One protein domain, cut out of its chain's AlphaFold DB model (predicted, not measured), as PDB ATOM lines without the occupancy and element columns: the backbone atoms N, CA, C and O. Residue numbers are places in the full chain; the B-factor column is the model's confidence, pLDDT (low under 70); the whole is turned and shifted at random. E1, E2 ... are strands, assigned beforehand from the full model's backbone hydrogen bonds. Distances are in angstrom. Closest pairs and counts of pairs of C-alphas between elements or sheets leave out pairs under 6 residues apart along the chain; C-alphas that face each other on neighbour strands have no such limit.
ATOM      1  N   GLY A 191     -29.205 -24.828  44.076       60.69
ATOM      2  CA  GLY A 191     -30.402 -25.393  44.714       60.69
ATOM      3  C   GLY A 191     -31.431 -24.367  45.209       60.69
ATOM      4  O   GLY A 191     -32.401 -24.747  45.861       60.69
ATOM      5  N   SER A 192     -31.265 -23.075  44.906       65.69
ATOM      6  CA  SER A 192     -32.247 -22.059  45.293       65.69
ATOM      7  C   SER A 192     -33.470 -22.075  44.369       65.69
ATOM      8  O   SER A 192     -33.406 -21.664  43.209       65.69
ATOM      9  N   TYR A 193     -34.616 -22.481  44.925       61.38
ATOM     10  CA  TYR A 193     -35.924 -22.534  44.254       61.38
ATOM     11  C   TYR A 193     -36.323 -21.225  43.539       61.38
ATOM     12  O   TYR A 193     -36.981 -21.252  42.504       61.38
ATOM     13  N   ASN A 194     -35.904 -20.067  44.065       63.81
ATOM     14  CA  ASN A 194     -36.298 -18.745  43.558       63.81
ATOM     15  C   ASN A 194     -35.314 -18.143  42.538       63.81
ATOM     16  O   ASN A 194     -35.562 -17.056  42.010       63.81
ATOM     17  N   LYS A 195     -34.190 -18.816  42.269       72.62
ATOM     18  CA  LYS A 195     -33.076 -18.298  41.462       72.62
ATOM     19  C   LYS A 195     -32.940 -19.032  40.131       72.62
ATOM     20  O   LYS A 195     -31.890 -19.550  39.772       72.62
ATOM     21  N   ILE A 196     -34.053 -19.158  39.424       76.06
ATOM     22  CA  ILE A 196     -34.106 -19.911  38.172       76.06
ATOM     23  C   ILE A 196     -33.697 -18.980  37.044       76.06
ATOM     24  O   ILE A 196     -34.331 -17.929  36.886       76.06
ATOM     25  N   PRO A 197     -32.694 -19.352  36.241       81.94
ATOM     26  CA  PRO A 197     -32.283 -18.497  35.156       81.94
ATOM     27  C   PRO A 197     -33.321 -18.460  34.039       81.94
ATOM     28  O   PRO A 197     -33.875 -19.490  33.663       81.94
ATOM     29  N   TYR A 198     -33.582 -17.269  33.510       91.56
ATOM     30  CA  TYR A 198     -34.284 -17.061  32.241       91.56
ATOM     31  C   TYR A 198     -33.250 -16.750  31.172       91.56
ATOM     32  O   TYR A 198     -32.241 -16.137  31.502       91.56
ATOM     33  N   LEU A 199     -33.477 -17.166  29.926       93.88
ATOM     34  CA  LEU A 199     -32.446 -17.165  28.884       93.88
ATOM     35  C   LEU A 199     -32.868 -16.405  27.636       93.88
ATOM     36  O   LEU A 199     -34.024 -16.446  27.229       93.88
ATOM     37  N   LYS A 200     -31.876 -15.807  26.987       97.56
ATOM     38  CA  LYS A 200     -31.885 -15.420  25.581       97.56
ATOM     39  C   LYS A 200     -30.626 -15.994  24.941       97.56
ATOM     40  O   LYS A 200     -29.558 -15.975  25.559       97.56
ATOM     41  N   ILE A 201     -30.759 -16.532  23.734       97.81
ATOM     42  CA  ILE A 201     -29.678 -17.226  23.032       97.81
ATOM     43  C   ILE A 201     -29.498 -16.610  21.648       97.81
ATOM     44  O   ILE A 201     -30.474 -16.338  20.956       97.81
ATOM     45  N   VAL A 202     -28.242 -16.426  21.241       98.00
ATOM     46  CA  VAL A 202     -27.869 -16.123  19.854       98.00
ATOM     47  C   VAL A 202     -26.687 -16.993  19.451       98.00
ATOM     48  O   VAL A 202     -25.893 -17.409  20.292       98.00
ATOM     49  N   SER A 203     -26.568 -17.288  18.166       98.06
ATOM     50  CA  SER A 203     -25.509 -18.128  17.622       98.06
ATOM     51  C   SER A 203     -24.980 -17.527  16.331       98.06
ATOM     52  O   SER A 203     -25.718 -16.865  15.600       98.06
ATOM     53  N   ASP A 204     -23.711 -17.793  16.029       96.81
ATOM     54  CA  ASP A 204     -23.168 -17.571  14.686       96.81
ATOM     55  C   ASP A 204     -23.592 -18.677  13.695       96.81
ATOM     56  O   ASP A 204     -23.240 -18.629  12.518       96.81
ATOM     57  N   ASN A 205     -24.354 -19.669  14.181       97.12
ATOM     58  CA  ASN A 205     -24.796 -20.886  13.495       97.12
ATOM     59  C   ASN A 205     -23.649 -21.715  12.906       97.12
ATOM     60  O   ASN A 205     -23.846 -22.551  12.021       97.12
ATOM     61  N   LYS A 206     -22.436 -21.487  13.410       98.06
ATOM     62  CA  LYS A 206     -21.213 -22.096  12.926       98.06
ATOM     63  C   LYS A 206     -20.509 -22.838  14.047       98.06
ATOM     64  O   LYS A 206     -20.447 -24.061  13.999       98.06
ATOM     65  N   SER A 207     -20.024 -22.119  15.056       98.06
ATOM     66  CA  SER A 207     -19.210 -22.685  16.135       98.06
ATOM     67  C   SER A 207     -19.522 -22.147  17.530       98.06
ATOM     68  O   SER A 207     -19.041 -22.733  18.502       98.06
ATOM     69  N   LYS A 208     -20.279 -21.047  17.662       98.44
ATOM     70  CA  LYS A 208     -20.507 -20.370  18.946       98.44
ATOM     71  C   LYS A 208     -21.974 -20.221  19.293       98.44
ATOM     72  O   LYS A 208     -22.763 -19.753  18.483       98.44
ATOM     73  N   ILE A 209     -22.295 -20.491  20.556       98.75
ATOM     74  CA  ILE A 209     -23.612 -20.223  21.145       98.75
ATOM     75  C   ILE A 209     -23.426 -19.262  22.313       98.75
ATOM     76  O   ILE A 209     -22.698 -19.566  23.253       98.75
ATOM     77  N   HIS A 210     -24.071 -18.106  22.267       98.69
ATOM     78  CA  HIS A 210     -24.031 -17.097  23.316       98.69
ATOM     79  C   HIS A 210     -25.292 -17.174  24.169       98.69
ATOM     80  O   HIS A 210     -26.403 -17.243  23.646       98.69
ATOM     81  N   PHE A 211     -25.109 -17.118  25.485       98.31
ATOM     82  CA  PHE A 211     -26.176 -17.203  26.472       98.31
ATOM     83  C   PHE A 211     -26.203 -15.914  27.281       98.31
ATOM     84  O   PHE A 211     -25.251 -15.604  27.996       98.31
ATOM     85  N   LEU A 212     -27.312 -15.189  27.195       98.50
ATOM     86  CA  LEU A 212     -27.672 -14.122  28.117       98.50
ATOM     87  C   LEU A 212     -28.685 -14.689  29.103       98.50
ATOM     88  O   LEU A 212     -29.689 -15.260  28.681       98.50
ATOM     89  N   PHE A 213     -28.450 -14.536  30.402       96.81
ATOM     90  CA  PHE A 213     -29.402 -15.026  31.393       96.81
ATOM     91  C   PHE A 213     -29.491 -14.157  32.639       96.81
ATOM     92  O   PHE A 213     -28.538 -13.464  33.000       96.81
ATOM     93  N   THR A 214     -30.644 -14.203  33.307       94.88
ATOM     94  CA  THR A 214     -30.753 -13.753  34.702       94.88
ATOM     95  C   THR A 214     -30.493 -14.903  35.660       94.88
ATOM     96  O   THR A 214     -30.623 -16.045  35.259       94.88
ATOM     97  N   ASP A 215     -30.179 -14.648  36.930       91.44
ATOM     98  CA  ASP A 215     -30.146 -15.693  37.972       91.44
ATOM     99  C   ASP A 215     -31.468 -15.828  38.743       91.44
ATOM    100  O   ASP A 215     -31.495 -16.400  39.826       91.44
ATOM    101  N   GLY A 216     -32.577 -15.291  38.233       88.25
ATOM    102  CA  GLY A 216     -33.860 -15.342  38.926       88.25
ATOM    103  C   GLY A 216     -34.972 -14.566  38.235       88.25
ATOM    104  O   GLY A 216     -34.763 -13.905  37.214       88.25
ATOM    105  N   HIS A 217     -36.163 -14.643  38.832       89.62
ATOM    106  CA  HIS A 217     -37.341 -13.895  38.401       89.62
ATOM    107  C   HIS A 217     -37.467 -12.591  39.204       89.62
ATOM    108  O   HIS A 217     -37.512 -12.662  40.436       89.62
ATOM    109  N   PRO A 218     -37.611 -11.416  38.562       90.19
ATOM    110  CA  PRO A 218     -37.612 -10.132  39.271       90.19
ATOM    111  C   PRO A 218     -38.747 -10.012  40.298       90.19
ATOM    112  O   PRO A 218     -38.568  -9.411  41.348       90.19
ATOM    113  N   LYS A 219     -39.902 -10.650  40.082       88.06
ATOM    114  CA  LYS A 219     -40.985 -10.724  41.088       88.06
ATOM    115  C   LYS A 219     -40.579 -11.409  42.403       88.06
ATOM    116  O   LYS A 219     -41.095 -11.058  43.457       88.06
ATOM    117  N   LEU A 220     -39.683 -12.398  42.349       87.19
ATOM    118  CA  LEU A 220     -39.296 -13.202  43.515       87.19
ATOM    119  C   LEU A 220     -38.125 -12.590  44.294       87.19
ATOM    120  O   LEU A 220     -37.917 -12.937  45.455       87.19
ATOM    121  N   GLY A 221     -37.359 -11.686  43.682       88.69
ATOM    122  CA  GLY A 221     -36.239 -11.019  44.335       88.69
ATOM    123  C   GLY A 221     -35.309 -10.314  43.355       88.69
ATOM    124  O   GLY A 221     -35.653 -10.072  42.200       88.69
ATOM    125  N   LEU A 222     -34.106  -9.986  43.833       91.62
ATOM    126  CA  LEU A 222     -33.043  -9.470  42.975       91.62
ATOM    127  C   LEU A 222     -32.641 -10.519  41.937       91.62
ATOM    128  O   LEU A 222     -32.567 -11.714  42.239       91.62
ATOM    129  N   SER A 223     -32.347 -10.048  40.735       93.56
ATOM    130  CA  SER A 223     -31.933 -10.846  39.588       93.56
ATOM    131  C   SER A 223     -30.786 -10.123  38.895       93.56
ATOM    132  O   SER A 223     -30.951  -8.991  38.436       93.56
ATOM    133  N   SER A 224     -29.617 -10.755  38.858       95.50
ATOM    134  CA  SER A 224     -28.427 -10.244  38.163       95.50
ATOM    135  C   SER A 224     -28.413 -10.727  36.715       95.50
ATOM    136  O   SER A 224     -29.051 -11.734  36.419       95.50
ATOM    137  N   VAL A 225     -27.687 -10.039  35.830       97.69
ATOM    138  CA  VAL A 225     -27.543 -10.418  34.411       97.69
ATOM    139  C   VAL A 225     -26.151 -10.982  34.166       97.69
ATOM    140  O   VAL A 225     -25.157 -10.410  34.613       97.69
ATOM    141  N   TYR A 226     -26.079 -12.071  33.410       97.94
ATOM    142  CA  TYR A 226     -24.858 -12.799  33.088       97.94
ATOM    143  C   TYR A 226     -24.767 -13.038  31.588       97.94
ATOM    144  O   TYR A 226     -25.781 -13.166  30.902       97.94
ATOM    145  N   HIS A 227     -23.536 -13.157  31.101       98.50
ATOM    146  CA  HIS A 227     -23.263 -13.641  29.758       98.50
ATOM    147  C   HIS A 227     -22.116 -14.652  29.783       98.50
ATOM    148  O   HIS A 227     -21.067 -14.413  30.388       98.50
ATOM    149  N   MET A 228     -22.311 -15.754  29.066       98.19
ATOM    150  CA  MET A 228     -21.280 -16.735  28.735       98.19
ATOM    151  C   MET A 228     -21.467 -17.191  27.290       98.19
ATOM    152  O   MET A 228     -22.537 -16.998  26.711       98.19
ATOM    153  N   TYR A 229     -20.458 -17.839  26.717       98.62
ATOM    154  CA  TYR A 229     -20.613 -18.497  25.424       98.62
ATOM    155  C   TYR A 229     -20.048 -19.915  25.441       98.62
ATOM    156  O   TYR A 229     -19.149 -20.233  26.215       98.62
ATOM    157  N   TYR A 230     -20.602 -20.768  24.592       98.56
ATOM    158  CA  TYR A 230     -20.096 -22.089  24.266       98.56
ATOM    159  C   TYR A 230     -19.308 -22.027  22.957       98.56
ATOM    160  O   TYR A 230     -19.755 -21.385  22.006       98.56
ATOM    161  N   GLU A 231     -18.174 -22.718  22.900       98.44
ATOM    162  CA  GLU A 231     -17.416 -22.974  21.676       98.44
ATOM    163  C   GLU A 231     -16.634 -24.289  21.824       98.44
ATOM    164  O   GLU A 231     -15.947 -24.496  22.826       98.44
ATOM    165  N   LYS A 232     -16.713 -25.177  20.823       96.75
ATOM    166  CA  LYS A 232     -15.884 -26.400  20.720       96.75
ATOM    167  C   LYS A 232     -15.859 -27.243  22.005       96.75
ATOM    168  O   LYS A 232     -14.794 -27.608  22.514       96.75
ATOM    169  N   GLY A 233     -17.035 -27.547  22.548       96.44
ATOM    170  CA  GLY A 233     -17.175 -28.407  23.724       96.44
ATOM    171  C   GLY A 233     -16.866 -27.732  25.063       96.44
ATOM    172  O   GLY A 233     -16.737 -28.440  26.063       96.44
ATOM    173  N   LYS A 234     -16.719 -26.402  25.125       98.12
ATOM    174  CA  LYS A 234     -16.391 -25.671  26.361       98.12
ATOM    175  C   LYS A 234     -17.227 -24.410  26.520       98.12
ATOM    176  O   LYS A 234     -17.565 -23.754  25.543       98.12
ATOM    177  N   PHE A 235     -17.515 -24.060  27.768       98.38
ATOM    178  CA  PHE A 235     -18.088 -22.773  28.143       98.38
ATOM    179  C   PHE A 235     -16.991 -21.786  28.527       98.38
ATOM    180  O   PHE A 235     -16.018 -22.146  29.192       98.38
ATOM    181  N   HIS A 236     -17.184 -20.530  28.147       98.62
ATOM    182  CA  HIS A 236     -16.253 -19.429  28.328       98.62
ATOM    183  C   HIS A 236     -16.964 -18.206  28.912       98.62
ATOM    184  O   HIS A 236     -18.130 -17.929  28.616       98.62
ATOM    185  N   GLN A 237     -16.237 -17.441  29.723       98.44
ATOM    186  CA  GLN A 237     -16.632 -16.099  30.142       98.44
ATOM    187  C   GLN A 237     -16.751 -15.187  28.918       98.44
ATOM    188  O   GLN A 237     -16.157 -15.449  27.876       98.44
ATOM    189  N   THR A 238     -17.408 -14.036  29.070       98.38
ATOM    190  CA  THR A 238     -17.478 -13.014  28.002       98.38
ATOM    191  C   THR A 238     -16.098 -12.649  27.425       98.38
ATOM    192  O   THR A 238     -15.960 -12.485  26.217       98.38
ATOM    193  N   GLY A 239     -15.071 -12.554  28.280       97.31
ATOM    194  CA  GLY A 239     -13.698 -12.220  27.880       97.31
ATOM    195  C   GLY A 239     -12.894 -13.370  27.259       97.31
ATOM    196  O   GLY A 239     -11.770 -13.141  26.832       97.31
ATOM    197  N   GLY A 240     -13.450 -14.584  27.199       97.81
ATOM    198  CA  GLY A 240     -12.825 -15.761  26.591       97.81
ATOM    199  C   GLY A 240     -12.167 -16.745  27.558       97.81
ATOM    200  O   GLY A 240     -11.832 -17.859  27.155       97.81
ATOM    201  N   GLU A 241     -12.044 -16.391  28.838       98.12
ATOM    202  CA  GLU A 241     -11.523 -17.302  29.863       98.12
ATOM    203  C   GLU A 241     -12.408 -18.553  30.000       98.12
ATOM    204  O   GLU A 241     -13.635 -18.419  30.060       98.12
ATOM    205  N   PRO A 242     -11.835 -19.767  30.058       97.56
ATOM    206  CA  PRO A 242     -12.617 -20.993  30.177       97.56
ATOM    207  C   PRO A 242     -13.334 -21.076  31.534       97.56
ATOM    208  O   PRO A 242     -12.769 -20.750  32.576       97.56
ATOM    209  N   ILE A 243     -14.577 -21.559  31.521       97.69
ATOM    210  CA  ILE A 243     -15.374 -21.850  32.721       97.69
ATOM    211  C   ILE A 243     -15.293 -23.345  33.028       97.69
ATOM    212  O   ILE A 243     -14.824 -23.736  34.096       97.69
ATOM    213  N   ALA A 244     -15.757 -24.179  32.097       96.69
ATOM    214  CA  ALA A 244     -15.724 -25.636  32.197       96.69
ATOM    215  C   ALA A 244     -15.959 -26.273  30.819       96.69
ATOM    216  O   ALA A 244     -16.464 -25.622  29.897       96.69
ATOM    217  N   ALA A 245     -15.621 -27.550  30.676       95.62
ATOM    218  CA  ALA A 245     -16.059 -28.352  29.548       95.62
ATOM    219  C   ALA A 245     -17.573 -28.598  29.608       95.62
ATOM    220  O   ALA A 245     -18.192 -28.630  30.671       95.62
ATOM    221  N   PHE A 246     -18.173 -28.819  28.445       91.31
ATOM    222  CA  PHE A 246     -19.592 -29.136  28.318       91.31
ATOM    223  C   PHE A 246     -19.957 -30.446  29.033       91.31
ATOM    224  O   PHE A 246     -21.058 -30.590  29.535       91.31
ATOM    225  N   THR A 247     -19.005 -31.374  29.161       91.12
ATOM    226  CA  THR A 247     -19.153 -32.627  29.921       91.12
ATOM    227  C   THR A 247     -19.135 -32.442  31.441       91.12
ATOM    228  O   THR A 247     -19.383 -33.396  32.169       91.12
ATOM    229  N   GLU A 248     -18.809 -31.245  31.932       92.75
ATOM    230  CA  GLU A 248     -18.730 -30.914  33.362       92.75
ATOM    231  C   GLU A 248     -19.980 -30.155  33.849       92.75
ATOM    232  O   GLU A 248     -19.973 -29.537  34.913       92.75
ATOM    233  N   THR A 249     -21.063 -30.169  33.067       92.25
ATOM    234  CA  THR A 249     -22.355 -29.587  33.442       92.25
ATOM    235  C   THR A 249     -23.080 -30.394  34.529       92.25
ATOM    236  O   THR A 249     -22.934 -31.617  34.575       92.25
ATOM    237  N   PRO A 250     -23.935 -29.756  35.357       93.19
ATOM    238  CA  PRO A 250     -24.368 -28.359  35.267       93.19
ATOM    239  C   PRO A 250     -23.354 -27.360  35.847       93.19
ATOM    240  O   PRO A 250     -22.733 -27.608  36.876       93.19
ATOM    241  N   LEU A 251     -23.234 -26.195  35.207       92.75
ATOM    242  CA  LEU A 251     -22.378 -25.105  35.669       92.75
ATOM    243  C   LEU A 251     -22.990 -24.397  36.877       92.75
ATOM    244  O   LEU A 251     -24.155 -24.006  36.843       92.75
ATOM    245  N   ASP A 252     -22.181 -24.149  37.901       90.94
ATOM    246  CA  ASP A 252     -22.542 -23.222  38.971       90.94
ATOM    247  C   ASP A 252     -22.485 -21.775  38.457       90.94
ATOM    248  O   ASP A 252     -21.418 -21.284  38.073       90.94
ATOM    249  N   ILE A 253     -23.631 -21.090  38.470       90.94
ATOM    250  CA  ILE A 253     -23.762 -19.691  38.035       90.94
ATOM    251  C   ILE A 253     -22.835 -18.761  38.830       90.94
ATOM    252  O   ILE A 253     -22.358 -17.771  38.277       90.94
ATOM    253  N   ALA A 254     -22.503 -19.087  40.084       90.38
ATOM    254  CA  ALA A 254     -21.587 -18.282  40.893       90.38
ATOM    255  C   ALA A 254     -20.165 -18.193  40.302       90.38
ATOM    256  O   ALA A 254     -19.404 -17.293  40.655       90.38
ATOM    257  N   ARG A 255     -19.802 -19.102  39.385       93.62
ATOM    258  CA  ARG A 255     -18.519 -19.091  38.664       93.62
ATOM    259  C   ARG A 255     -18.531 -18.185  37.428       93.62
ATOM    260  O   ARG A 255     -17.503 -18.054  36.770       93.62
ATOM    261  N   ILE A 256     -19.672 -17.595  37.077       96.06
ATOM    262  CA  ILE A 256     -19.861 -16.801  35.860       96.06
ATOM    263  C   ILE A 256     -19.844 -15.319  36.223       96.06
ATOM    264  O   ILE A 256     -20.524 -14.878  37.150       96.06
ATOM    265  N   ASN A 257     -19.070 -14.528  35.481       97.12
ATOM    266  CA  ASN A 257     -18.986 -13.096  35.731       97.12
ATOM    267  C   ASN A 257     -20.323 -12.413  35.413       97.12
ATOM    268  O   ASN A 257     -20.906 -12.604  34.341       97.12
ATOM    269  N   LYS A 258     -20.785 -11.572  36.341       96.62
ATOM    270  CA  LYS A 258     -21.980 -10.745  36.160       96.62
ATOM    271  C   LYS A 258     -21.691  -9.636  35.143       96.62
ATOM    272  O   LYS A 258     -20.720  -8.898  35.292       96.62
ATOM    273  N   LEU A 259     -22.563  -9.496  34.147       97.38
ATOM    274  CA  LEU A 259     -22.665  -8.293  33.317       97.38
ATOM    275  C   LEU A 259     -23.239  -7.153  34.160       97.38
ATOM    276  O   LEU A 259     -22.664  -6.069  34.215       97.38
ATOM    277  N   TYR A 260     -24.345  -7.430  34.854       97.62
ATOM    278  CA  TYR A 260     -24.991  -6.509  35.783       97.62
ATOM    279  C   TYR A 260     -25.208  -7.191  37.131       97.62
ATOM    280  O   TYR A 260     -25.809  -8.263  37.209       97.62
ATOM    281  N   ASP A 261     -24.726  -6.555  38.197       96.06
ATOM    282  CA  ASP A 261     -24.793  -7.069  39.560       96.06
ATOM    283  C   ASP A 261     -25.907  -6.381  40.349       96.06
ATOM    284  O   ASP A 261     -25.704  -5.310  40.914       96.06
ATOM    285  N   SER A 262     -27.083  -7.008  40.406       94.69
ATOM    286  CA  SER A 262     -28.260  -6.450  41.092       94.69
ATOM    287  C   SER A 262     -28.074  -6.297  42.604       94.69
ATOM    288  O   SER A 262     -28.745  -5.479  43.242       94.69
ATOM    289  N   ASP A 263     -27.134  -7.039  43.199       91.06
ATOM    290  CA  ASP A 263     -26.792  -6.891  44.610       91.06
ATOM    291  C   ASP A 263     -26.123  -5.540  44.886       91.06
ATOM    292  O   ASP A 263     -26.290  -4.992  45.985       91.06
ATOM    293  N   LYS A 264     -25.430  -4.991  43.878       89.94
ATOM    294  CA  LYS A 264     -24.863  -3.641  43.862       89.94
ATOM    295  C   LYS A 264     -25.927  -2.666  43.352       89.94
ATOM    296  O   LYS A 264     -26.247  -2.616  42.173       89.94
ATOM    297  N   GLY A 265     -26.500  -1.885  44.262       84.88
ATOM    298  CA  GLY A 265     -27.551  -0.907  43.944       84.88
ATOM    299  C   GLY A 265     -28.978  -1.402  44.188       84.88
ATOM    300  O   GLY A 265     -29.890  -0.586  44.217       84.88
ATOM    301  N   LYS A 266     -29.169  -2.701  44.466       93.56
ATOM    302  CA  LYS A 266     -30.454  -3.284  44.903       93.56
ATOM    303  C   LYS A 266     -31.595  -3.076  43.904       93.56
ATOM    304  O   LYS A 266     -32.756  -2.963  44.293       93.56
ATOM    305  N   THR A 267     -31.272  -3.099  42.614       95.62
ATOM    306  CA  THR A 267     -32.249  -3.008  41.528       95.62
ATOM    307  C   THR A 267     -32.311  -4.340  40.792       95.62
ATOM    308  O   THR A 267     -31.315  -4.840  40.280       95.62
ATOM    309  N   ARG A 268     -33.494  -4.949  40.770       95.00
ATOM    310  CA  ARG A 268     -33.749  -6.202  40.043       95.00
ATOM    311  C   ARG A 268     -33.743  -5.953  38.536       95.00
ATOM    312  O   ARG A 268     -33.982  -4.829  38.096       95.00
ATOM    313  N   SER A 269     -33.502  -6.996  37.751       95.81
ATOM    314  CA  SER A 269     -33.401  -6.882  36.294       95.81
ATOM    315  C   SER A 269     -34.090  -8.019  35.546       95.81
ATOM    316  O   SER A 269     -34.392  -9.072  36.111       95.81
ATOM    317  N   TRP A 270     -34.348  -7.815  34.260       95.75
ATOM    318  CA  TRP A 270     -34.782  -8.880  33.369       95.75
ATOM    319  C   TRP A 270     -34.219  -8.689  31.977       95.75
ATOM    320  O   TRP A 270     -33.985  -7.565  31.551       95.75
ATOM    321  N   ILE A 271     -33.986  -9.782  31.269       97.12
ATOM    322  CA  ILE A 271     -33.368  -9.779  29.946       97.12
ATOM    323  C   ILE A 271     -34.435  -9.737  28.863       97.12
ATOM    324  O   ILE A 271     -35.530 -10.274  29.038       97.12
ATOM    325  N   TRP A 272     -34.080  -9.135  27.734       97.12
ATOM    326  CA  TRP A 272     -34.981  -8.993  26.602       97.12
ATOM    327  C   TRP A 272     -34.397  -9.554  25.316       97.12
ATOM    328  O   TRP A 272     -35.081 -10.320  24.638       97.12
ATOM    329  N   ASP A 273     -33.146  -9.217  24.993       97.94
ATOM    330  CA  ASP A 273     -32.548  -9.614  23.719       97.94
ATOM    331  C   ASP A 273     -31.018  -9.686  23.751       97.94
ATOM    332  O   ASP A 273     -30.365  -9.005  24.547       97.94
ATOM    333  N   ILE A 274     -30.454 -10.513  22.871       98.56
ATOM    334  CA  ILE A 274     -29.016 -10.618  22.615       98.56
ATOM    335  C   ILE A 274     -28.771 -10.765  21.112       98.56
ATOM    336  O   ILE A 274     -29.399 -11.582  20.447       98.56
ATOM    337  N   ALA A 275     -27.816  -9.997  20.600       98.19
ATOM    338  CA  ALA A 275     -27.326 -10.070  19.231       98.19
ATOM    339  C   ALA A 275     -25.792 -10.041  19.210       98.19
ATOM    340  O   ALA A 275     -25.144  -9.741  20.217       98.19
ATOM    341  N   LEU A 276     -25.202 -10.336  18.052       97.94
ATOM    342  CA  LEU A 276     -23.761 -10.243  17.831       97.94
ATOM    343  C   LEU A 276     -23.452  -9.067  16.910       97.94
ATOM    344  O   LEU A 276     -24.094  -8.890  15.877       97.94
ATOM    345  N   ASP A 277     -22.455  -8.262  17.268       96.19
ATOM    346  CA  ASP A 277     -21.940  -7.241  16.363       96.19
ATOM    347  C   ASP A 277     -21.108  -7.861  15.221       96.19
ATOM    348  O   ASP A 277     -20.845  -9.065  15.170       96.19
ATOM    349  N   LYS A 278     -20.625  -7.025  14.295       94.25
ATOM    350  CA  LYS A 278     -19.816  -7.477  13.147       94.25
ATOM    351  C   LYS A 278     -18.492  -8.158  13.531       94.25
ATOM    352  O   LYS A 278     -17.869  -8.771  12.669       94.25
ATOM    353  N   LYS A 279     -18.026  -8.012  14.775       94.69
ATOM    354  CA  LYS A 279     -16.826  -8.672  15.315       94.69
ATOM    355  C   LYS A 279     -17.164  -9.944  16.099       94.69
ATOM    356  O   LYS A 279     -16.249 -10.599  16.590       94.69
ATOM    357  N   GLY A 280     -18.446 -10.292  16.220       95.62
ATOM    358  CA  GLY A 280     -18.918 -11.399  17.045       95.62
ATOM    359  C   GLY A 280     -18.957 -11.069  18.538       95.62
ATOM    360  O   GLY A 280     -18.989 -11.986  19.356       95.62
ATOM    361  N   TYR A 281     -18.913  -9.787  18.920       97.38
ATOM    362  CA  TYR A 281     -19.079  -9.397  20.316       97.38
ATOM    363  C   TYR A 281     -20.557  -9.282  20.685       97.38
ATOM    364  O   TYR A 281     -21.348  -8.758  19.896       97.38
ATOM    365  N   PRO A 282     -20.942  -9.746  21.887       98.38
ATOM    366  CA  PRO A 282     -22.326  -9.707  22.322       98.38
ATOM    367  C   PRO A 282     -22.784  -8.275  22.613       98.38
ATOM    368  O   PRO A 282     -22.104  -7.484  23.279       98.38
ATOM    369  N   VAL A 283     -23.990  -7.984  22.143       98.69
ATOM    370  CA  VAL A 283     -24.774  -6.787  22.429       98.69
ATOM    371  C   VAL A 283     -26.090  -7.247  23.033       98.69
ATOM    372  O   VAL A 283     -26.707  -8.176  22.519       98.69
ATOM    373  N   VAL A 284     -26.510  -6.632  24.133       98.69
ATOM    374  CA  VAL A 284     -27.678  -7.067  24.898       98.69
ATOM    375  C   VAL A 284     -28.626  -5.912  25.174       98.69
ATOM    376  O   VAL A 284     -28.199  -4.779  25.412       98.69
ATOM    377  N   ALA A 285     -29.914  -6.233  25.200       98.38
ATOM    378  CA  ALA A 285     -30.964  -5.375  25.719       98.38
ATOM    379  C   ALA A 285     -31.603  -6.043  26.937       98.38
ATOM    380  O   ALA A 285     -31.911  -7.241  26.938       98.38
ATOM    381  N   TYR A 286     -31.788  -5.269  27.998       98.06
ATOM    382  CA  TYR A 286     -32.380  -5.745  29.241       98.06
ATOM    383  C   TYR A 286     -33.071  -4.585  29.970       98.06
ATOM    384  O   TYR A 286     -32.988  -3.436  29.545       98.06
ATOM    385  N   ALA A 287     -33.796  -4.878  31.041       97.44
ATOM    386  CA  ALA A 287     -34.501  -3.903  31.854       97.44
ATOM    387  C   ALA A 287     -34.028  -3.970  33.308       97.44
ATOM    388  O   ALA A 287     -33.701  -5.046  33.815       97.44
ATOM    389  N   ARG A 288     -34.028  -2.827  33.987       97.25
ATOM    390  CA  ARG A 288     -33.860  -2.701  35.436       97.25
ATOM    391  C   ARG A 288     -35.129  -2.090  36.024       97.25
ATOM    392  O   ARG A 288     -35.727  -1.216  35.405       97.25
ATOM    393  N   TYR A 289     -35.514  -2.532  37.219       96.38
ATOM    394  CA  TYR A 289     -36.767  -2.121  37.861       96.38
ATOM    395  C   TYR A 289     -36.503  -1.519  39.244       96.38
ATOM    396  O   TYR A 289     -36.493  -2.248  40.245       96.38
ATOM    397  N   PRO A 290     -36.236  -0.201  39.334       94.50
ATOM    398  CA  PRO A 290     -36.187   0.508  40.611       94.50
ATOM    399  C   PRO A 290     -37.522   0.436  41.363       94.50
ATOM    400  O   PRO A 290     -37.539   0.377  42.591       94.50
ATOM    401  N   SER A 291     -38.630   0.388  40.619       92.06
ATOM    402  CA  SER A 291     -39.990   0.182  41.113       92.06
ATOM    403  C   SER A 291     -40.820  -0.582  40.066       92.06
ATOM    404  O   SER A 291     -40.370  -0.783  38.940       92.06
ATOM    405  N   VAL A 292     -42.044  -0.986  40.417       88.19
ATOM    406  CA  VAL A 292     -42.999  -1.622  39.480       88.19
ATOM    407  C   VAL A 292     -43.589  -0.648  38.451       88.19
ATOM    408  O   VAL A 292     -44.269  -1.064  37.518       88.19
ATOM    409  N   SER A 293     -43.365   0.658  38.624       90.06
ATOM    410  CA  SER A 293     -43.775   1.702  37.677       90.06
ATOM    411  C   SER A 293     -42.622   2.228  36.824       90.06
ATOM    412  O   SER A 293     -42.871   2.999  35.904       90.06
ATOM    413  N   ASP A 294     -41.384   1.825  37.125       94.38
ATOM    414  CA  ASP A 294     -40.174   2.312  36.465       94.38
ATOM    415  C   ASP A 294     -39.441   1.156  35.793       94.38
ATOM    416  O   ASP A 294     -38.565   0.515  36.373       94.38
ATOM    417  N   HIS A 295     -39.813   0.870  34.551       96.38
ATOM    418  CA  HIS A 295     -39.155  -0.137  33.732       96.38
ATOM    419  C   HIS A 295     -38.074   0.553  32.904       96.38
ATOM    420  O   HIS A 295     -38.332   1.091  31.824       96.38
ATOM    421  N   ILE A 296     -36.848   0.565  33.420       97.62
ATOM    422  CA  ILE A 296     -35.724   1.259  32.795       97.62
ATOM    423  C   ILE A 296     -35.056   0.324  31.795       97.62
ATOM    424  O   ILE A 296     -34.496  -0.699  32.188       97.62
ATOM    425  N   TYR A 297     -35.105   0.650  30.505       98.19
ATOM    426  CA  TYR A 297     -34.398  -0.125  29.488       98.19
ATOM    427  C   TYR A 297     -32.918   0.223  29.464       98.19
ATOM    428  O   TYR A 297     -32.531   1.387  29.526       98.19
ATOM    429  N   HIS A 298     -32.103  -0.811  29.322       98.12
ATOM    430  CA  HIS A 298     -30.660  -0.752  29.224       98.12
ATOM    431  C   HIS A 298     -30.182  -1.420  27.944       98.12
ATOM    432  O   HIS A 298     -30.738  -2.415  27.473       98.12
ATOM    433  N   TYR A 299     -29.090  -0.876  27.431       98.25
ATOM    434  CA  TYR A 299     -28.305  -1.414  26.341       98.25
ATOM    435  C   TYR A 299     -26.891  -1.639  26.853       98.25
ATOM    436  O   TYR A 299     -26.277  -0.718  27.396       98.25
ATOM    437  N   ALA A 300     -26.348  -2.837  26.664       98.25
ATOM    438  CA  ALA A 300     -24.956  -3.096  26.988       98.25
ATOM    439  C   ALA A 300     -24.241  -3.820  25.852       98.25
ATOM    440  O   ALA A 300     -24.803  -4.699  25.205       98.25
ATOM    441  N   ARG A 301     -22.976  -3.471  25.611       97.94
ATOM    442  CA  ARG A 301     -22.127  -4.166  24.634       97.94
ATOM    443  C   ARG A 301     -20.788  -4.544  25.235       97.94
ATOM    444  O   ARG A 301     -20.211  -3.765  25.995       97.94
ATOM    445  N   TRP A 302     -20.260  -5.691  24.839       98.25
ATOM    446  CA  TRP A 302     -18.869  -6.024  25.103       98.25
ATOM    447  C   TRP A 302     -17.969  -5.340  24.072       98.25
ATOM    448  O   TRP A 302     -18.173  -5.488  22.871       98.25
ATOM    449  N   ASP A 303     -16.966  -4.584  24.517       96.00
ATOM    450  CA  ASP A 303     -16.039  -3.882  23.613       96.00
ATOM    451  C   ASP A 303     -14.745  -4.663  23.308       96.00
ATOM    452  O   ASP A 303     -13.838  -4.145  22.649       96.00
ATOM    453  N   GLY A 304     -14.660  -5.908  23.786       96.38
ATOM    454  CA  GLY A 304     -13.459  -6.741  23.751       96.38
ATOM    455  C   GLY A 304     -12.664  -6.735  25.061       96.38
ATOM    456  O   GLY A 304     -11.756  -7.549  25.208       96.38
ATOM    457  N   ARG A 305     -12.981  -5.845  26.010       95.88
ATOM    458  CA  ARG A 305     -12.288  -5.727  27.307       95.88
ATOM    459  C   ARG A 305     -13.237  -5.618  28.490       95.88
ATOM    460  O   ARG A 305     -12.943  -6.172  29.545       95.88
ATOM    461  N   GLN A 306     -14.331  -4.882  28.334       97.31
ATOM    462  CA  GLN A 306     -15.322  -4.670  29.379       97.31
ATOM    463  C   GLN A 306     -16.722  -4.467  28.793       97.31
ATOM    464  O   GLN A 306     -16.898  -4.142  27.615       97.31
ATOM    465  N   TRP A 307     -17.734  -4.648  29.640       98.19
ATOM    466  CA  TRP A 307     -19.102  -4.272  29.310       98.19
ATOM    467  C   TRP A 307     -19.244  -2.751  29.372       98.19
ATOM    468  O   TRP A 307     -18.886  -2.122  30.367       98.19
ATOM    469  N   GLN A 308     -19.771  -2.169  28.300       97.88
ATOM    470  CA  GLN A 308     -20.218  -0.782  28.240       97.88
ATOM    471  C   GLN A 308     -21.733  -0.798  28.393       97.88
ATOM    472  O   GLN A 308     -22.425  -1.210  27.465       97.88
ATOM    473  N   ASP A 309     -22.219  -0.414  29.568       96.88
ATOM    474  CA  ASP A 309     -23.633  -0.445  29.942       96.88
ATOM    475  C   ASP A 309     -24.200   0.971  29.982       96.88
ATOM    476  O   ASP A 309     -23.629   1.863  30.614       96.88
ATOM    477  N   GLN A 310     -25.320   1.165  29.298       95.50
ATOM    478  CA  GLN A 310     -25.990   2.439  29.175       95.50
ATOM    479  C   GLN A 310     -27.488   2.293  29.446       95.50
ATOM    480  O   GLN A 310     -28.175   1.454  28.862       95.50
ATOM    481  N   GLU A 311     -28.003   3.184  30.290       96.75
ATOM    482  CA  GLU A 311     -29.436   3.440  30.397       96.75
ATOM    483  C   GLU A 311     -29.952   4.084  29.100       96.75
ATOM    484  O   GLU A 311     -29.378   5.058  28.606       96.75
ATOM    485  N   LEU A 312     -31.032   3.535  28.546       95.38
ATOM    486  CA  LEU A 312     -31.704   4.077  27.368       95.38
ATOM    487  C   LEU A 312     -32.795   5.072  27.764       95.38
ATOM    488  O   LEU A 312     -32.731   6.239  27.383       95.38
ATOM    489  N   LEU A 313     -33.827   4.594  28.467       95.62
ATOM    490  CA  LEU A 313     -34.972   5.390  28.911       95.62
ATOM    491  C   LEU A 313     -35.822   4.637  29.940       95.62
ATOM    492  O   LEU A 313     -35.795   3.406  29.999       95.62
ATOM    493  N   ASN A 314     -36.650   5.380  30.676       96.12
ATOM    494  CA  ASN A 314     -37.787   4.828  31.412       96.12
ATOM    495  C   ASN A 314     -38.938   4.537  30.435       96.12
ATOM    496  O   ASN A 314     -39.431   5.447  29.765       96.12
ATOM    497  N   SER A 315     -39.336   3.270  30.326       94.38
ATOM    498  CA  SER A 315     -40.385   2.814  29.407       94.38
ATOM    499  C   SER A 315     -41.798   2.866  29.993       94.38
ATOM    500  O   SER A 315     -42.760   2.586  29.274       94.38
ATOM    501  N   GLY A 316     -41.932   3.272  31.257       93.06
ATOM    502  CA  GLY A 316     -43.183   3.260  32.008       93.06
ATOM    503  C   GLY A 316     -43.312   2.011  32.876       93.06
ATOM    504  O   GLY A 316     -42.315   1.456  33.330       93.06
ATOM    505  N   GLY A 317     -44.549   1.579  33.116       89.69
ATOM    506  CA  GLY A 317     -44.853   0.415  33.951       89.69
ATOM    507  C   GLY A 317     -45.116  -0.874  33.172       89.69
ATOM    508  O   GLY A 317     -44.812  -1.017  31.984       89.69
ATOM    509  N   TYR A 318     -45.730  -1.828  33.867       90.25
ATOM    510  CA  TYR A 318     -46.104  -3.122  33.315       90.25
ATOM    511  C   TYR A 318     -47.233  -3.038  32.271       90.25
ATOM    512  O   TYR A 318     -48.122  -2.193  32.342       90.25
ATOM    513  N   ILE A 319     -47.235  -3.977  31.319       90.06
ATOM    514  CA  ILE A 319     -48.268  -4.074  30.265       90.06
ATOM    515  C   ILE A 319     -49.474  -4.936  30.650       90.06
ATOM    516  O   ILE A 319     -50.464  -4.997  29.921       90.06
ATOM    517  N   THR A 320     -49.394  -5.647  31.773       86.25
ATOM    518  CA  THR A 320     -50.453  -6.563  32.195       86.25
ATOM    519  C   THR A 320     -51.600  -5.824  32.874       86.25
ATOM    520  O   THR A 320     -51.418  -4.840  33.587       86.25
ATOM    521  N   LYS A 321     -52.832  -6.285  32.640       81.94
ATOM    522  CA  LYS A 321     -53.996  -5.705  33.315       81.94
ATOM    523  C   LYS A 321     -54.030  -6.189  34.768       81.94
ATOM    524  O   LYS A 321     -53.905  -7.396  34.985       81.94
ATOM    525  N   PRO A 322     -54.252  -5.295  35.748       82.56
ATOM    526  CA  PRO A 322     -54.552  -5.717  37.106       82.56
ATOM    527  C   PRO A 322     -55.782  -6.632  37.132       82.56
ATOM    528  O   PRO A 322     -56.748  -6.430  36.389       82.56
ATOM    529  N   GLU A 323     -55.767  -7.627  38.012       82.75
ATOM    530  CA  GLU A 323     -56.958  -8.392  38.364       82.75
ATOM    531  C   GLU A 323     -58.033  -7.471  38.969       82.75
ATOM    532  O   GLU A 323     -57.746  -6.374  39.449       82.75
ATOM    533  N   LYS A 324     -59.285  -7.950  39.058       81.31
ATOM    534  CA  LYS A 324     -60.370  -7.226  39.756       81.31
ATOM    535  C   LYS A 324     -60.026  -6.878  41.212       81.31
ATOM    536  O   LYS A 324     -60.572  -5.925  41.753       81.31
ATOM    537  N   SER A 325     -59.137  -7.653  41.833       84.62
ATOM    538  CA  SER A 325     -58.616  -7.446  43.188       84.62
ATOM    539  C   SER A 325     -57.623  -6.275  43.295       84.62
ATOM    540  O   SER A 325     -57.206  -5.937  44.399       84.62
ATOM    541  N   GLY A 326     -57.203  -5.690  42.168       81.12
ATOM    542  CA  GLY A 326     -56.113  -4.715  42.084       81.12
ATOM    543  C   GLY A 326     -54.718  -5.348  42.034       81.12
ATOM    544  O   GLY A 326     -53.741  -4.645  41.791       81.12
ATOM    545  N   LYS A 327     -54.602  -6.670  42.222       82.69
ATOM    546  CA  LYS A 327     -53.329  -7.388  42.135       82.69
ATOM    547  C   LYS A 327     -52.851  -7.471  40.688       82.69
ATOM    548  O   LYS A 327     -53.608  -7.848  39.800       82.69
ATOM    549  N   VAL A 328     -51.569  -7.211  40.464       82.31
ATOM    550  CA  VAL A 328     -50.912  -7.419  39.169       82.31
ATOM    551  C   VAL A 328     -50.037  -8.657  39.291       82.31
ATOM    552  O   VAL A 328     -49.117  -8.694  40.104       82.31
ATOM    553  N   LEU A 329     -50.351  -9.715  38.540       81.50
ATOM    554  CA  LEU A 329     -49.559 -10.945  38.607       81.50
ATOM    555  C   LEU A 329     -48.160 -10.729  38.039       81.50
ATOM    556  O   LEU A 329     -47.196 -11.182  38.643       81.50
ATOM    557  N   GLU A 330     -48.046 -10.007  36.934       87.50
ATOM    558  CA  GLU A 330     -46.797  -9.867  36.194       87.50
ATOM    559  C   GLU A 330     -46.379  -8.399  36.087       87.50
ATOM    560  O   GLU A 330     -46.333  -7.791  35.017       87.50
ATOM    561  N   GLU A 331     -46.069  -7.831  37.253       90.56
ATOM    562  CA  GLU A 331     -45.723  -6.417  37.470       90.56
ATOM    563  C   GLU A 331     -44.347  -6.003  36.912       90.56
ATOM    564  O   GLU A 331     -43.960  -4.852  37.039       90.56
ATOM    565  N   HIS A 332     -43.605  -6.929  36.289       92.19
ATOM    566  CA  HIS A 332     -42.295  -6.670  35.670       92.19
ATOM    567  C   HIS A 332     -42.292  -6.920  34.147       92.19
ATOM    568  O   HIS A 332     -41.251  -6.820  33.490       92.19
ATOM    569  N   TYR A 333     -43.452  -7.237  33.559       92.12
ATOM    570  CA  TYR A 333     -43.592  -7.440  32.114       92.12
ATOM    571  C   TYR A 333     -43.651  -6.071  31.442       92.12
ATOM    572  O   TYR A 333     -44.624  -5.341  31.604       92.12
ATOM    573  N   SER A 334     -42.589  -5.712  30.725       92.56
ATOM    574  CA  SER A 334     -42.484  -4.422  30.020       92.56
ATOM    575  C   SER A 334     -43.056  -4.531  28.605       92.56
ATOM    576  O   SER A 334     -43.295  -5.634  28.125       92.56
ATOM    577  N   GLY A 335     -43.234  -3.400  27.915       91.31
ATOM    578  CA  GLY A 335     -43.655  -3.403  26.506       91.31
ATOM    579  C   GLY A 335     -42.627  -4.018  25.551       91.31
ATOM    580  O   GLY A 335     -42.992  -4.478  24.474       91.31
ATOM    581  N   GLY A 336     -41.358  -4.033  25.953       93.31
ATOM    582  CA  GLY A 336     -40.259  -4.703  25.282       93.31
ATOM    583  C   GLY A 336     -39.243  -3.786  24.625       93.31
ATOM    584  O   GLY A 336     -39.534  -2.652  24.240       93.31
ATOM    585  N   VAL A 337     -38.028  -4.316  24.515       95.38
ATOM    586  CA  VAL A 337     -36.870  -3.707  23.864       95.38
ATOM    587  C   VAL A 337     -36.112  -4.806  23.124       95.38
ATOM    588  O   VAL A 337     -35.777  -5.826  23.712       95.38
ATOM    589  N   VAL A 338     -35.875  -4.641  21.829       94.94
ATOM    590  CA  VAL A 338     -35.207  -5.639  20.982       94.94
ATOM    591  C   VAL A 338     -34.168  -4.971  20.095       94.94
ATOM    592  O   VAL A 338     -34.266  -3.783  19.777       94.94
ATOM    593  N   LEU A 339     -33.154  -5.732  19.711       96.06
ATOM    594  CA  LEU A 339     -32.052  -5.269  18.881       96.06
ATOM    595  C   LEU A 339     -32.369  -5.533  17.404       96.06
ATOM    596  O   LEU A 339     -33.044  -6.501  17.057       96.06
ATOM    597  N   ASP A 340     -31.842  -4.710  16.500       94.12
ATOM    598  CA  ASP A 340     -31.670  -5.148  15.112       94.12
ATOM    599  C   ASP A 340     -30.496  -6.132  15.065       94.12
ATOM    600  O   ASP A 340     -29.340  -5.730  15.177       94.12
ATOM    601  N   HIS A 341     -30.763  -7.426  14.887       94.62
ATOM    602  CA  HIS A 341     -29.711  -8.450  14.914       94.62
ATOM    603  C   HIS A 341     -28.677  -8.309  13.780       94.62
ATOM    604  O   HIS A 341     -27.574  -8.831  13.911       94.62
ATOM    605  N   HIS A 342     -28.971  -7.571  12.699       91.38
ATOM    606  CA  HIS A 342     -27.981  -7.252  11.655       91.38
ATOM    607  C   HIS A 342     -27.174  -5.985  11.971       91.38
ATOM    608  O   HIS A 342     -26.047  -5.816  11.496       91.38
ATOM    609  N   HIS A 343     -27.757  -5.079  12.759       94.12
ATOM    610  CA  HIS A 343     -27.169  -3.803  13.147       94.12
ATOM    611  C   HIS A 343     -27.463  -3.498  14.622       94.12
ATOM    612  O   HIS A 343     -28.241  -2.582  14.899       94.12
ATOM    613  N   PRO A 344     -26.830  -4.207  15.581       95.31
ATOM    614  CA  PRO A 344     -27.245  -4.162  16.985       95.31
ATOM    615  C   PRO A 344     -27.133  -2.794  17.661       95.31
ATOM    616  O   PRO A 344     -27.637  -2.626  18.759       95.31
ATOM    617  N   GLN A 345     -26.510  -1.799  17.021       91.50
ATOM    618  CA  GLN A 345     -26.574  -0.407  17.467       91.50
ATOM    619  C   GLN A 345     -27.977   0.219  17.356       91.50
ATOM    620  O   GLN A 345     -28.219   1.270  17.946       91.50
ATOM    621  N   ASN A 346     -28.876  -0.387  16.578       92.31
ATOM    622  CA  ASN A 346     -30.265   0.027  16.444       92.31
ATOM    623  C   ASN A 346     -31.128  -0.770  17.427       92.31
ATOM    624  O   ASN A 346     -31.028  -1.996  17.509       92.31
ATOM    625  N   VAL A 347     -32.009  -0.064  18.131       92.50
ATOM    626  CA  VAL A 347     -32.896  -0.635  19.146       92.50
ATOM    627  C   VAL A 347     -34.337  -0.262  18.815       92.50
ATOM    628  O   VAL A 347     -34.636   0.910  18.582       92.50
ATOM    629  N   PHE A 348     -35.231  -1.246  18.830       91.94
ATOM    630  CA  PHE A 348     -36.675  -1.045  18.753       91.94
ATOM    631  C   PHE A 348     -37.273  -1.273  20.134       91.94
ATOM    632  O   PHE A 348     -36.942  -2.249  20.802       91.94
ATOM    633  N   LEU A 349     -38.144  -0.375  20.583       92.38
ATOM    634  CA  LEU A 349     -38.718  -0.455  21.921       92.38
ATOM    635  C   LEU A 349     -40.171  -0.000  21.948       92.38
ATOM    636  O   LEU A 349     -40.607   0.793  21.113       92.38
ATOM    637  N   SER A 350     -40.890  -0.479  22.954       91.81
ATOM    638  CA  SER A 350     -42.221  -0.016  23.328       91.81
ATOM    639  C   SER A 350     -42.150   0.695  24.675       91.81
ATOM    640  O   SER A 350     -41.554   0.178  25.626       91.81
ATOM    641  N   ARG A 351     -42.745   1.890  24.750       90.31
ATOM    642  CA  ARG A 351     -42.797   2.723  25.958       90.31
ATOM    643  C   ARG A 351     -44.137   3.436  26.090       90.31
ATOM    644  O   ARG A 351     -44.800   3.700  25.087       90.31
ATOM    645  N   GLN A 352     -44.471   3.820  27.313       88.38
ATOM    646  CA  GLN A 352     -45.519   4.792  27.596       88.38
ATOM    647  C   GLN A 352     -45.101   6.185  27.080       88.38
ATOM    648  O   GLN A 352     -43.939   6.574  27.223       88.38
ATOM    649  N   VAL A 353     -46.028   6.901  26.433       83.94
ATOM    650  CA  VAL A 353     -45.832   8.255  25.873       83.94
ATOM    651  C   VAL A 353     -46.736   9.243  26.582       83.94
ATOM    652  O   VAL A 353     -47.903   8.866  26.839       83.94
TER     653      VAL A 353
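This is residues 191 to 353 of the 353 residues of an uncharacterized protein of Parapusillimonas sp. SGNA-6 (UniProt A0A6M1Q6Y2). What would one see first? Two strongly twisted sheets form a sandwich, only partly face to face: a branched sheet E1 to E6, whose end with E4 and E5 reaches past the second sheet, E7 to E10. The hairpin E11 and E12, apart from the six-strand sheet, packs through E11 on E7 and E8, and the long link of residues 315 to 336 reaches up to 32 A from the mean of the C-alphas. What is it made of, and how large is it? The printed part has 163 residues, no named helix and twelve named strands, E1 to E12 in order along the chain; it is all strand by class, though only 72 residues, under half, are in named strands. The neighbour strands of the three sheets are antiparallel, the second in the order E7, E8, E9, E10, and the whole is compact, with a radius of gyration of the C-alphas of 16.2 A and spans of 52 by 38 by 27 A.

Which strands come first? E1 is residues 199 to 203, beginning at C-alpha 199 at (-32.446, -17.165, 28.884); E2 is residues 208 to 214, 19.9 A long, and E3 residues 225 to 231, 20.6 A. The shorter E4, E5 and E6 are residues 234 to 237, 242 to 245 and 258 to 260. Where are the long strands? E7, residues 268 to 276, measures 24.7 A from C-alpha 268 at (-33.749, -6.202, 40.043) and bends by 56 degrees at residue 272. E8, residues 282 to 291, is the longest strand by residues, at 27.6 A; E9, residues 294 to 302, measures 25.5 A and E10, residues 307 to 314, 20.9 A. What ends the series? E11 is residues 337 to 339 and E12 residues 347 to 349, ending at C-alpha 349 at (-38.718, -0.455, 21.921).

How is the branched sheet joined? E1 to E5 are a meander, each strand the antiparallel neighbour of the one before: N 200 and O 212 are 2.8 A apart between E1 and E2, N 211 and O 228 are 2.9 A apart between E2 and E3, N 236 and O 229 are 2.8 A apart between E4 and E3, and N 235 and O 244 are 2.8 A apart between E4 and E5. E2 lies on one side of E3, with E4 beside residues 228 to 231 and E6 beside residues 225 to 226 on the other side. E3 to E6 form a Greek key, a meander of three strands whose first is also the antiparallel neighbour of the fourth; N 225 and O 260 are 2.9 A apart. How does the second sheet run? E7 to E10 are a meander too, with N 285 and O 273 at 2.9 A, N 284 and O 300 at 2.8 A, and N 310 and O 299 at 2.8 A. How do the sheets meet? In this sandwich, two sheets face to face, the strands of the one stand at 25 degrees to those of the other. The closest C-alphas of E1 and E7 are those of Val 202 and Ala 275, 6.1 A apart. And the last hairpin? N 338 and O 348 are 2.8 A apart, and the closest C-alphas of E11 and E7 are those of Val 338 and Asp 273, at 5.5 A.

How far does it reach? The two C-alphas farthest apart are those of Lys 232 and Lys 324, at 52.0 A. Is it continuous? The printed part has no cut; the long links are E5 to E6, 12 residues, and E10 to E11, 22 residues. Where is confidence low? The mean pLDDT of the printed part is 93.1, and residues 191 to 194 are under 70.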